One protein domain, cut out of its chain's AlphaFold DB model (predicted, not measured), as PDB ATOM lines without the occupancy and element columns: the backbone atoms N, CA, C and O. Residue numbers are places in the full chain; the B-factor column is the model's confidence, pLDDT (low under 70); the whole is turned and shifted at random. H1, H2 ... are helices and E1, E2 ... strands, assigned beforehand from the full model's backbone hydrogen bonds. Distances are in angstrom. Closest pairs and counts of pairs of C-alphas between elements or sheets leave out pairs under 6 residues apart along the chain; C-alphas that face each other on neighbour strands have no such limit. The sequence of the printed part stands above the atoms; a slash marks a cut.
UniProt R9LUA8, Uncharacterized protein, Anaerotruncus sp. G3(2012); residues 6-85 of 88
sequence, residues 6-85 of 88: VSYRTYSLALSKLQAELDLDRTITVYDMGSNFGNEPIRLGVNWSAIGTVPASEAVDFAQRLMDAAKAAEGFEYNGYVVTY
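Overview. This is residues 6 to 85 of the 88 residues of an uncharacterized protein of Anaerotruncus sp. G3(2012) (UniProt R9LUA8). A rod: the hairpin E1 and E2 packs on residues 62 to 74 of the long helix H2, and H1, running opposite to H2, packs on E1. Residues 52 to 58 stick out at one end; E3 is at the other. The 80 printed residues run H1, E1, E2, H2, E3, mixed in class, only just loose, close to compact, with radius of gyration of the C-alphas 14.1 A and spans of 46 by 21 by 17 A.

Arrangement. H1, residues 8 to 21, and E1, residues 28 to 32, have closest C-alphas Gln 19 and Val 30, 6.5 A apart. E1 and E2, residues 44 to 48, form an antiparallel hairpin at 150 degrees; N 29 and O 47 are within hydrogen-bond range, 2.8 A. E2 and H2, residues 56 to 74, have closest C-alphas Leu 44 and Ala 73, 5.4 A apart. H1 and H2 are close but not clearly touching, opposite ways at a shallow tilt of 21 degrees; their closest C-alphas, Leu 18 and Ala 72, are 7.6 A apart. In both, every O i to N i+4 pair is within hydrogen-bond range. E3, residues 82 to 84, pairs with no named strand.

Along the chain. H1 begins at C-alpha 8 (229.417, 123.008, 149.115) and spans 19.9 A, E1 13.6 A, E2 13.3 A, H2 27.1 A and E3 6.5 A, ending at C-alpha 84 (225.098, 120.728, 152.133).

Size, cuts and confidence. The farthest C-alphas, Pro 55 and Tyr 85, are 46.6 A apart. The printed part has no cut; the link E1 to E2 is long. Residues 23 to 25 have pLDDT under 70.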
ATOM      1  N   VAL A   6     222.852 120.637 146.868       94.94
ATOM      2  CA  VAL A   6     224.163 120.585 146.204       94.94
ATOM      3  C   VAL A   6     225.260 120.603 147.265       94.94
ATOM      4  O   VAL A   6     225.134 121.300 148.269       94.94
ATOM      5  N   SER A   7     226.340 119.843 147.062       94.44
ATOM      6  CA  SER A   7     227.477 119.898 147.987       94.44
ATOM      7  C   SER A   7     228.144 121.275 147.932       94.44
ATOM      8  O   SER A   7     228.257 121.868 146.855       94.44
ATOM      9  N   TYR A   8     228.658 121.756 149.066       93.06
ATOM     10  CA  TYR A   8     229.417 123.008 149.115       93.06
ATOM     11  C   TYR A   8     230.558 123.032 148.090       93.06
ATOM     12  O   TYR A   8     230.757 124.038 147.415       93.06
ATOM     13  N   ARG A   9     231.271 121.912 147.911       93.88
ATOM     14  CA  ARG A   9     232.373 121.814 146.945       93.88
ATOM     15  C   ARG A   9     231.894 122.016 145.507       93.88
ATOM     16  O   ARG A   9     232.512 122.776 144.769       93.88
ATOM     17  N   THR A  10     230.811 121.348 145.112       96.06
ATOM     18  CA  THR A  10     230.244 121.464 143.759       96.06
ATOM     19  C   THR A  10     229.737 122.879 143.499       96.06
ATOM     20  O   THR A  10     230.097 123.482 142.491       96.06
ATOM     21  N   TYR A  11     228.965 123.429 144.437       95.56
ATOM     22  CA  TYR A  11     228.468 124.800 144.361       95.56
ATOM     23  C   TYR A  11     229.616 125.817 144.276       95.56
ATOM     24  O   TYR A  11     229.614 126.675 143.395       95.56
ATOM     25  N   SER A  12     230.628 125.691 145.142       94.75
ATOM     26  CA  SER A  12     231.763 126.615 145.194       94.75
ATOM     27  C   SER A  12     232.560 126.595 143.893       94.75
ATOM     28  O   SER A  12     232.941 127.658 143.414       94.75
ATOM     29  N   LEU A  13     232.787 125.419 143.297       96.25
ATOM     30  CA  LEU A  13     233.477 125.305 142.009       96.25
ATOM     31  C   LEU A  13     232.685 125.965 140.877       96.25
ATOM     32  O   LEU A  13     233.271 126.675 140.060       96.25
ATOM     33  N   ALA A  14     231.367 125.760 140.833       96.69
ATOM     34  CA  ALA A  14     230.515 126.370 139.818       96.69
ATOM     35  C   ALA A  14     230.460 127.897 139.954       96.69
ATOM     36  O   ALA A  14     230.588 128.601 138.955       96.69
ATOM     37  N   LEU A  15     230.347 128.416 141.183       95.44
ATOM     38  CA  LEU A  15     230.377 129.857 141.433       95.44
ATOM     39  C   LEU A  15     231.731 130.466 141.041       95.44
ATOM     40  O   LEU A  15     231.763 131.476 140.342       95.44
ATOM     41  N   SER A  16     232.847 129.837 141.427       93.75
ATOM     42  CA  SER A  16     234.183 130.308 141.040       93.75
ATOM     43  C   SER A  16     234.387 130.298 139.525       93.75
ATOM     44  O   SER A  16     234.992 131.223 138.988       93.75
ATOM     45  N   LYS A  17     233.862 129.287 138.824       94.62
ATOM     46  CA  LYS A  17     233.914 129.225 137.361       94.62
ATOM     47  C   LYS A  17     233.120 130.368 136.723       94.62
ATOM     48  O   LYS A  17     233.669 131.063 135.877       94.62
ATOM     49  N   LEU A  18     231.883 130.597 137.167       94.31
ATOM     50  CA  LEU A  18     231.048 131.705 136.690       94.31
ATOM     51  C   LEU A  18     231.752 133.057 136.875       94.31
ATOM     52  O   LEU A  18     231.783 133.884 135.968       94.31
ATOM     53  N   GLN A  19     232.345 133.276 138.050       92.25
ATOM     54  CA  GLN A  19     233.072 134.506 138.360       92.25
ATOM     55  C   GLN A  19     234.316 134.690 137.481       92.25
ATOM     56  O   GLN A  19     234.608 135.816 137.086       92.25
ATOM     57  N   ALA A  20     235.031 133.608 137.161       90.31
ATOM     58  CA  ALA A  20     236.193 133.651 136.276       90.31
ATOM     59  C   ALA A  20     235.812 133.913 134.809       90.31
ATOM     60  O   ALA A  20     236.507 134.659 134.128       90.31
ATOM     61  N   GLU A  21     234.709 133.333 134.323       89.44
ATOM     62  CA  GLU A  21     234.233 133.521 132.941       89.44
ATOM     63  C   GLU A  21     233.770 134.951 132.657       89.44
ATOM     64  O   GLU A  21     233.890 135.423 131.530       89.44
ATOM     65  N   LEU A  22     233.256 135.646 133.673       85.00
ATOM     66  CA  LEU A  22     232.825 137.030 133.527       85.00
ATOM     67  C   LEU A  22     234.004 138.029 133.498       85.00
ATOM     68  O   LEU A  22     233.757 139.195 133.207       85.00
ATOM     69  N   ASP A  23     235.244 137.591 133.790       67.69
ATOM     70  CA  ASP A  23     236.497 138.384 133.798       67.69
ATOM     71  C   ASP A  23     236.314 139.825 134.303       67.69
ATOM     72  O   ASP A  23     236.724 140.815 133.695       67.69
ATOM     73  N   LEU A  24     235.577 139.962 135.405       63.53
ATOM     74  CA  LEU A  24     235.149 141.273 135.860       63.53
ATOM     75  C   LEU A  24     236.340 141.948 136.543       63.53
ATOM     76  O   LEU A  24     236.887 141.425 137.516       63.53
ATOM     77  N   ASP A  25     236.704 143.139 136.071       68.25
ATOM     78  CA  ASP A  25     237.765 144.036 136.574       68.25
ATOM     79  C   ASP A  25     237.563 144.532 138.033       68.25
ATOM     80  O   ASP A  25     238.087 145.570 138.439       68.25
ATOM     81  N   ARG A  26     236.813 143.780 138.848       74.25
ATOM     82  CA  ARG A  26     236.306 144.078 140.195       74.25
ATOM     83  C   ARG A  26     235.234 145.170 140.259       74.25
ATOM     84  O   ARG A  26     234.705 145.395 141.346       74.25
ATOM     85  N   THR A  27     234.863 145.821 139.151       88.06
ATOM     86  CA  THR A  27     233.768 146.809 139.164       88.06
ATOM     87  C   THR A  27     232.392 146.165 139.200       88.06
ATOM     88  O   THR A  27     231.495 146.726 139.815       88.06
ATOM     89  N   ILE A  28     232.217 144.992 138.601       92.75
ATOM     90  CA  ILE A  28     231.003 144.176 138.684       92.75
ATOM     91  C   ILE A  28     231.425 142.837 139.289       92.75
ATOM     92  O   ILE A  28     232.535 142.364 139.066       92.75
ATOM     93  N   THR A  29     230.604 142.212 140.118       91.94
ATOM     94  CA  THR A  29     230.899 140.894 140.689       91.94
ATOM     95  C   THR A  29     229.599 140.181 141.013       91.94
ATOM     96  O   THR A  29     228.651 140.795 141.493       91.94
ATOM     97  N   VAL A  30     229.549 138.874 140.771       94.75
ATOM     98  CA  VAL A  30     228.414 138.035 141.162       94.75
ATOM     99  C   VAL A  30     228.704 137.406 142.520       94.75
ATOM    100  O   VAL A  30     229.763 136.807 142.705       94.75
ATOM    101  N   TYR A  31     227.767 137.519 143.456       94.12
ATOM    102  CA  TYR A  31     227.873 136.944 144.796       94.12
ATOM    103  C   TYR A  31     226.648 136.121 145.150       94.12
ATOM    104  O   TYR A  31     225.545 136.384 144.685       94.12
ATOM    105  N   ASP A  32     226.838 135.167 146.051       95.44
ATOM    106  CA  ASP A  32     225.732 134.572 146.783       95.44
ATOM    107  C   ASP A  32     225.174 135.570 147.808       95.44
ATOM    108  O   ASP A  32     225.930 136.186 148.560       95.44
ATOM    109  N   MET A  33     223.848 135.709 147.858       95.38
ATOM    110  CA  MET A  33     223.135 136.609 148.771       95.38
ATOM    111  C   MET A  33     222.971 136.063 150.205       95.38
ATOM    112  O   MET A  33     222.109 136.508 150.969       95.38
ATOM    113  N   GLY A  34     223.819 135.116 150.597       89.06
ATOM    114  CA  GLY A  34     223.974 134.660 151.972       89.06
ATOM    115  C   GLY A  34     223.328 133.314 152.271       89.06
ATOM    116  O   GLY A  34     222.940 133.072 153.413       89.06
ATOM    117  N   SER A  35     223.224 132.427 151.282       87.44
ATOM    118  CA  SER A  35     222.716 131.063 151.464       87.44
ATOM    119  C   SER A  35     223.473 130.314 152.567       87.44
ATOM    120  O   SER A  35     222.855 129.733 153.452       87.44
ATOM    121  N   ASN A  36     224.801 130.469 152.611       79.56
ATOM    122  CA  ASN A  36     225.674 129.909 153.648       79.56
ATOM    123  C   ASN A  36     225.475 130.532 155.049       79.56
ATOM    124  O   ASN A  36     226.038 130.045 156.026       79.56
ATOM    125  N   PHE A  37     224.705 131.620 155.158       82.44
ATOM    126  CA  PHE A  37     224.384 132.314 156.411       82.44
ATOM    127  C   PHE A  37     222.903 132.165 156.799       82.44
ATOM    128  O   PHE A  37     222.393 132.945 157.599       82.44
ATOM    129  N   GLY A  38     222.204 131.176 156.232       79.88
ATOM    130  CA  GLY A  38     220.805 130.886 156.546       79.88
ATOM    131  C   GLY A  38     219.782 131.591 155.651       79.88
ATOM    132  O   GLY A  38     218.588 131.356 155.821       79.88
ATOM    133  N   ASN A  39     220.204 132.386 154.657       88.25
ATOM    134  CA  ASN A  39     219.298 132.962 153.648       88.25
ATOM    135  C   ASN A  39     219.001 131.976 152.510       88.25
ATOM    136  O   ASN A  39     218.998 132.343 151.332       88.25
ATOM    137  N   GLU A  40     218.760 130.719 152.861       89.06
ATOM    138  CA  GLU A  40     218.415 129.673 151.909       89.06
ATOM    139  C   GLU A  40     217.092 129.985 151.177       89.06
ATOM    140  O   GLU A  40     216.201 130.641 151.730       89.06
ATOM    141  N   PRO A  41     216.926 129.518 149.926       94.56
ATOM    142  CA  PRO A  41     217.909 128.794 149.116       94.56
ATOM    143  C   PRO A  41     218.958 129.719 148.473       94.56
ATOM    144  O   PRO A  41     218.839 130.945 148.537       94.56
ATOM    145  N   ILE A  42     219.959 129.122 147.812       96.19
ATOM    146  CA  ILE A  42     220.954 129.832 146.994       96.19
ATOM    147  C   ILE A  42     220.254 130.800 146.047       96.19
ATOM    148  O   ILE A  42     219.358 130.417 145.288       96.19
ATOM    149  N   ARG A  43     220.698 132.055 146.095       96.56
ATOM    150  CA  ARG A  43     220.310 133.130 145.187       96.56
ATOM    151  C   ARG A  43     221.549 133.955 144.898       96.56
ATOM    152  O   ARG A  43     222.114 134.545 145.821       96.56
ATOM    153  N   LEU A  44     221.979 133.970 143.643       97.12
ATOM    154  CA  LEU A  44     223.037 134.878 143.228       97.12
ATOM    155  C   LEU A  44     222.479 136.284 142.988       97.12
ATOM    156  O   LEU A  44     221.360 136.458 142.511       97.12
ATOM    157  N   GLY A  45     223.285 137.284 143.318       96.25
ATOM    158  CA  GLY A  45     223.043 138.690 143.042       96.25
ATOM    159  C   GLY A  45     224.256 139.323 142.371       96.25
ATOM    160  O   GLY A  45     225.369 138.799 142.437       96.25
ATOM    161  N   VAL A  46     224.036 140.470 141.734       95.75
ATOM    162  CA  VAL A  46     225.101 141.261 141.113       95.75
ATOM    163  C   VAL A  46     225.422 142.446 142.010       95.75
ATOM    164  O   VAL A  46     224.549 143.252 142.321       95.75
ATOM    165  N   ASN A  47     226.678 142.552 142.415       94.12
ATOM    166  CA  ASN A  47     227.238 143.719 143.076       94.12
ATOM    167  C   ASN A  47     228.030 144.529 142.050       94.12
ATOM    168  O   ASN A  47     228.785 143.951 141.270       94.12
ATOM    169  N   TRP A  48     227.900 145.852 142.060       93.62
ATOM    170  CA  TRP A  48     228.709 146.703 141.197       93.62
ATOM    171  C   TRP A  48     229.102 148.007 141.885       93.62
ATOM    172  O   TRP A  48     228.392 148.530 142.742       93.62
ATOM    173  N   SER A  49     230.257 148.527 141.493       91.12
ATOM    174  CA  SER A  49     230.798 149.805 141.937       91.12
ATOM    175  C   SER A  49     230.482 150.895 140.919       91.12
ATOM    176  O   SER A  49     230.277 150.629 139.735       91.12
ATOM    177  N   ALA A  50     230.469 152.147 141.375       86.88
ATOM    178  CA  ALA A  50     230.400 153.281 140.467       86.88
ATOM    179  C   ALA A  50     231.682 153.362 139.618       86.88
ATOM    180  O   ALA A  50     232.782 153.278 140.160       86.88
ATOM    181  N   ILE A  51     231.531 153.595 138.312       91.50
ATOM    182  CA  ILE A  51     232.654 153.871 137.393       91.50
ATOM    183  C   ILE A  51     232.948 155.372 137.239       91.50
ATOM    184  O   ILE A  51     233.866 155.766 136.530       91.50
ATOM    185  N   GLY A  52     232.174 156.221 137.923       93.25
ATOM    186  CA  GLY A  52     232.299 157.675 137.861       93.25
ATOM    187  C   GLY A  52     231.691 158.286 136.596       93.25
ATOM    188  O   GLY A  52     230.799 157.715 135.970       93.25
ATOM    189  N   THR A  53     232.158 159.488 136.255       97.06
ATOM    190  CA  THR A  53     231.774 160.192 135.026       97.06
ATOM    191  C   THR A  53     232.730 159.796 133.909       97.06
ATOM    192  O   THR A  53     233.902 160.164 133.944       97.06
ATOM    193  N   VAL A  54     232.216 159.083 132.912       96.19
ATOM    194  CA  VAL A  54     232.985 158.539 131.783       96.19
ATOM    195  C   VAL A  54     232.366 158.973 130.446       96.19
ATOM    196  O   VAL A  54     231.229 159.461 130.425       96.19
ATOM    197  N   PRO A  55     233.070 158.818 129.310       98.38
ATOM    198  CA  PRO A  55     232.475 158.994 127.990       98.38
ATOM    199  C   PRO A  55     231.236 158.112 127.780       98.38
ATOM    200  O   PRO A  55     231.136 157.008 128.313       98.38
ATOM    201  N   ALA A  56     230.303 158.569 126.940       97.94
ATOM    202  CA  ALA A  56     229.045 157.858 126.699       97.94
ATOM    203  C   ALA A  56     229.244 156.417 126.189       97.94
ATOM    204  O   ALA A  56     228.490 155.531 126.577       97.94
ATOM    205  N   SER A  57     230.262 156.171 125.358       97.44
ATOM    206  CA  SER A  57     230.589 154.824 124.871       97.44
ATOM    207  C   SER A  57     230.995 153.883 126.003       97.44
ATOM    208  O   SER A  57     230.499 152.767 126.080       97.44
ATOM    209  N   GLU A  58     231.818 154.357 126.936       95.81
ATOM    210  CA  GLU A  58     232.273 153.562 128.078       95.81
ATOM    211  C   GLU A  58     231.121 153.251 129.045       95.81
ATOM    212  O   GLU A  58     231.027 152.144 129.578       95.81
ATOM    213  N   ALA A  59     230.186 154.192 129.220       96.12
ATOM    214  CA  ALA A  59     228.968 153.953 129.990       96.12
ATOM    215  C   ALA A  59     228.083 152.860 129.359       96.12
ATOM    216  O   ALA A  59     227.524 152.033 130.082       96.12
ATOM    217  N   VAL A  60     227.971 152.832 128.025       97.06
ATOM    218  CA  VAL A  60     227.241 151.780 127.296       97.06
ATOM    219  C   VAL A  60     227.925 150.425 127.467       97.06
ATOM    220  O   VAL A  60     227.253 149.450 127.806       97.06
ATOM    221  N   ASP A  61     229.248 150.366 127.321       94.31
ATOM    222  CA  ASP A  61     230.014 149.125 127.484       94.31
ATOM    223  C   ASP A  61     229.899 148.571 128.913       94.31
ATOM    224  O   ASP A  61     229.747 147.365 129.123       94.31
ATOM    225  N   PHE A  62     229.919 149.445 129.925       93.88
ATOM    226  CA  PHE A  62     229.675 149.046 131.311       93.88
ATOM    227  C   PHE A  62     228.253 148.517 131.526       93.88
ATOM    228  O   PHE A  62     228.079 147.473 132.157       93.88
ATOM    229  N   ALA A  63     227.239 149.196 130.984       94.62
ATOM    230  CA  ALA A  63     225.854 148.742 131.084       94.62
ATOM    231  C   ALA A  63     225.666 147.354 130.451       94.62
ATOM    232  O   ALA A  63     224.986 146.507 131.030       94.62
ATOM    233  N   GLN A  64     226.318 147.088 129.314       95.12
ATOM    234  CA  GLN A  64     226.271 145.782 128.661       95.12
ATOM    235  C   GLN A  64     226.890 144.685 129.540       95.12
ATOM    236  O   GLN A  64     226.239 143.672 129.794       95.12
ATOM    237  N   ARG A  65     228.084 144.922 130.101       93.62
ATOM    238  CA  ARG A  65     228.717 143.986 131.051       93.62
ATOM    239  C   ARG A  65     227.834 143.712 132.271       93.62
ATOM    240  O   ARG A  65     227.736 142.570 132.716       93.62
ATOM    241  N   LEU A  66     227.160 144.738 132.797       94.88
ATOM    242  CA  LEU A  66     226.239 144.590 133.924       94.88
ATOM    243  C   LEU A  66     225.031 143.718 133.561       94.88
ATOM    244  O   LEU A  66     224.634 142.857 134.347       94.88
ATOM    245  N   MET A  67     224.463 143.906 132.367       96.31
ATOM    246  CA  MET A  67     223.368 143.072 131.867       96.31
ATOM    247  C   MET A  67     223.792 141.613 131.687       96.31
ATOM    248  O   MET A  67     223.025 140.709 132.023       96.31
ATOM    249  N   ASP A  68     224.997 141.375 131.179       95.06
ATOM    250  CA  ASP A  68     225.512 140.023 130.974       95.06
ATOM    251  C   ASP A  68     225.762 139.318 132.315       95.06
ATOM    252  O   ASP A  68     225.324 138.181 132.500       95.06
ATOM    253  N   ALA A  69     226.330 140.022 133.300       95.56
ATOM    254  CA  ALA A  69     226.462 139.517 134.666       95.56
ATOM    255  C   ALA A  69     225.099 139.211 135.316       95.56
ATOM    256  O   ALA A  69     224.959 138.196 135.997       95.56
ATOM    257  N   ALA A  70     224.078 140.046 135.084       96.81
ATOM    258  CA  ALA A  70     222.728 139.823 135.606       96.81
ATOM    259  C   ALA A  70     222.082 138.557 135.030       96.81
ATOM    260  O   ALA A  70     221.573 137.732 135.789       96.81
ATOM    261  N   LYS A  71     222.170 138.355 133.710       97.56
ATOM    262  CA  LYS A  71     221.675 137.130 133.057       97.56
ATOM    263  C   LYS A  71     222.413 135.888 133.551       97.56
ATOM    264  O   LYS A  71     221.795 134.855 133.785       97.56
ATOM    265  N   ALA A  72     223.728 135.995 133.724       96.50
ATOM    266  CA  ALA A  72     224.562 134.908 134.219       96.50
ATOM    267  C   ALA A  72     224.204 134.525 135.669       96.50
ATOM    268  O   ALA A  72     224.077 133.343 135.982       96.50
ATOM    269  N   ALA A  73     223.977 135.516 136.538       97.00
ATOM    270  CA  ALA A  73     223.535 135.296 137.913       97.00
ATOM    271  C   ALA A  73     222.127 134.679 137.983       97.00
ATOM    272  O   ALA A  73     221.909 133.757 138.768       97.00
ATOM    273  N   GLU A  74     221.185 135.142 137.154       97.75
ATOM    274  CA  GLU A  74     219.823 134.595 137.068       97.75
ATOM    275  C   GLU A  74     219.826 133.134 136.590       97.75
ATOM    276  O   GLU A  74     219.164 132.278 137.183       97.75
ATOM    277  N   GLY A  75     220.627 132.835 135.565       97.25
ATOM    278  CA  GLY A  75     220.747 131.512 134.953       97.25
ATOM    279  C   GLY A  75     221.627 130.511 135.708       97.25
ATOM    280  O   GLY A  75     221.859 129.415 135.195       97.25
ATOM    281  N   PHE A  76     222.140 130.854 136.891       97.81
ATOM    282  CA  PHE A  76     223.029 129.972 137.641       97.81
ATOM    283  C   PHE A  76     222.338 128.658 138.035       97.81
ATOM    284  O   PHE A  76     221.269 128.653 138.645       97.81
ATOM    285  N   GLU A  77     222.982 127.530 137.723       96.94
ATOM    286  CA  GLU A  77     222.381 126.188 137.780       96.94
ATOM    287  C   GLU A  77     221.895 125.757 139.178       96.94
ATOM    288  O   GLU A  77     220.990 124.926 139.286       96.94
ATOM    289  N   TYR A  78     222.459 126.337 140.244       97.00
ATOM    290  CA  TYR A  78     222.110 126.016 141.631       97.00
ATOM    291  C   TYR A  78     221.210 127.054 142.305       97.00
ATOM    292  O   TYR A  78     220.926 126.917 143.495       97.00
ATOM    293  N   ASN A  79     220.712 128.067 141.588       96.81
ATOM    294  CA  ASN A  79     219.674 128.938 142.143       96.81
ATOM    295  C   ASN A  79     218.468 128.095 142.605       96.81
ATOM    296  O   ASN A  79     217.974 127.226 141.885       96.81
ATOM    297  N   GLY A  80     218.006 128.324 143.835       95.88
ATOM    298  CA  GLY A  80     216.926 127.546 144.452       95.88
ATOM    299  C   GLY A  80     217.353 126.230 145.122       95.88
ATOM    300  O   GLY A  80     216.506 125.575 145.730       95.88
ATOM    301  N   TYR A  81     218.632 125.842 145.059       96.00
ATOM    302  CA  TYR A  81     219.167 124.684 145.786       96.00
ATOM    303  C   TYR A  81     219.579 125.084 147.207       96.00
ATOM    304  O   TYR A  81     219.807 126.258 147.499       96.00
ATOM    305  N   VAL A  82     219.709 124.096 148.091       94.81
ATOM    306  CA  VAL A  82     220.312 124.266 149.419       94.81
ATOM    307  C   VAL A  82     221.678 123.598 149.487       94.81
ATOM    308  O   VAL A  82     221.863 122.475 149.011       94.81
ATOM    309  N   VAL A  83     222.645 124.319 150.050       93.31
ATOM    310  CA  VAL A  83     224.021 123.849 150.198       93.31
ATOM    311  C   VAL A  83     224.096 122.829 151.330       93.31
ATOM    312  O   VAL A  83     223.586 123.061 152.422       93.31
ATOM    313  N   THR A  84     224.771 121.708 151.094       92.50
ATOM    314  CA  THR A  84     225.098 120.728 152.133       92.50
ATOM    315  C   THR A  84     226.603 120.695 152.397       92.50
ATOM    316  O   THR A  84     227.419 120.741 151.474       92.50
ATOM    317  N   TYR A  85     226.973 120.602 153.678       84.38
ATOM    318  CA  TYR A  85     228.368 120.621 154.147       84.38
ATOM    319  C   TYR A  85     228.899 119.237 154.569       84.38
ATOM    320  O   TYR A  85     229.999 119.145 155.105       84.38
TER     321      TYR A  85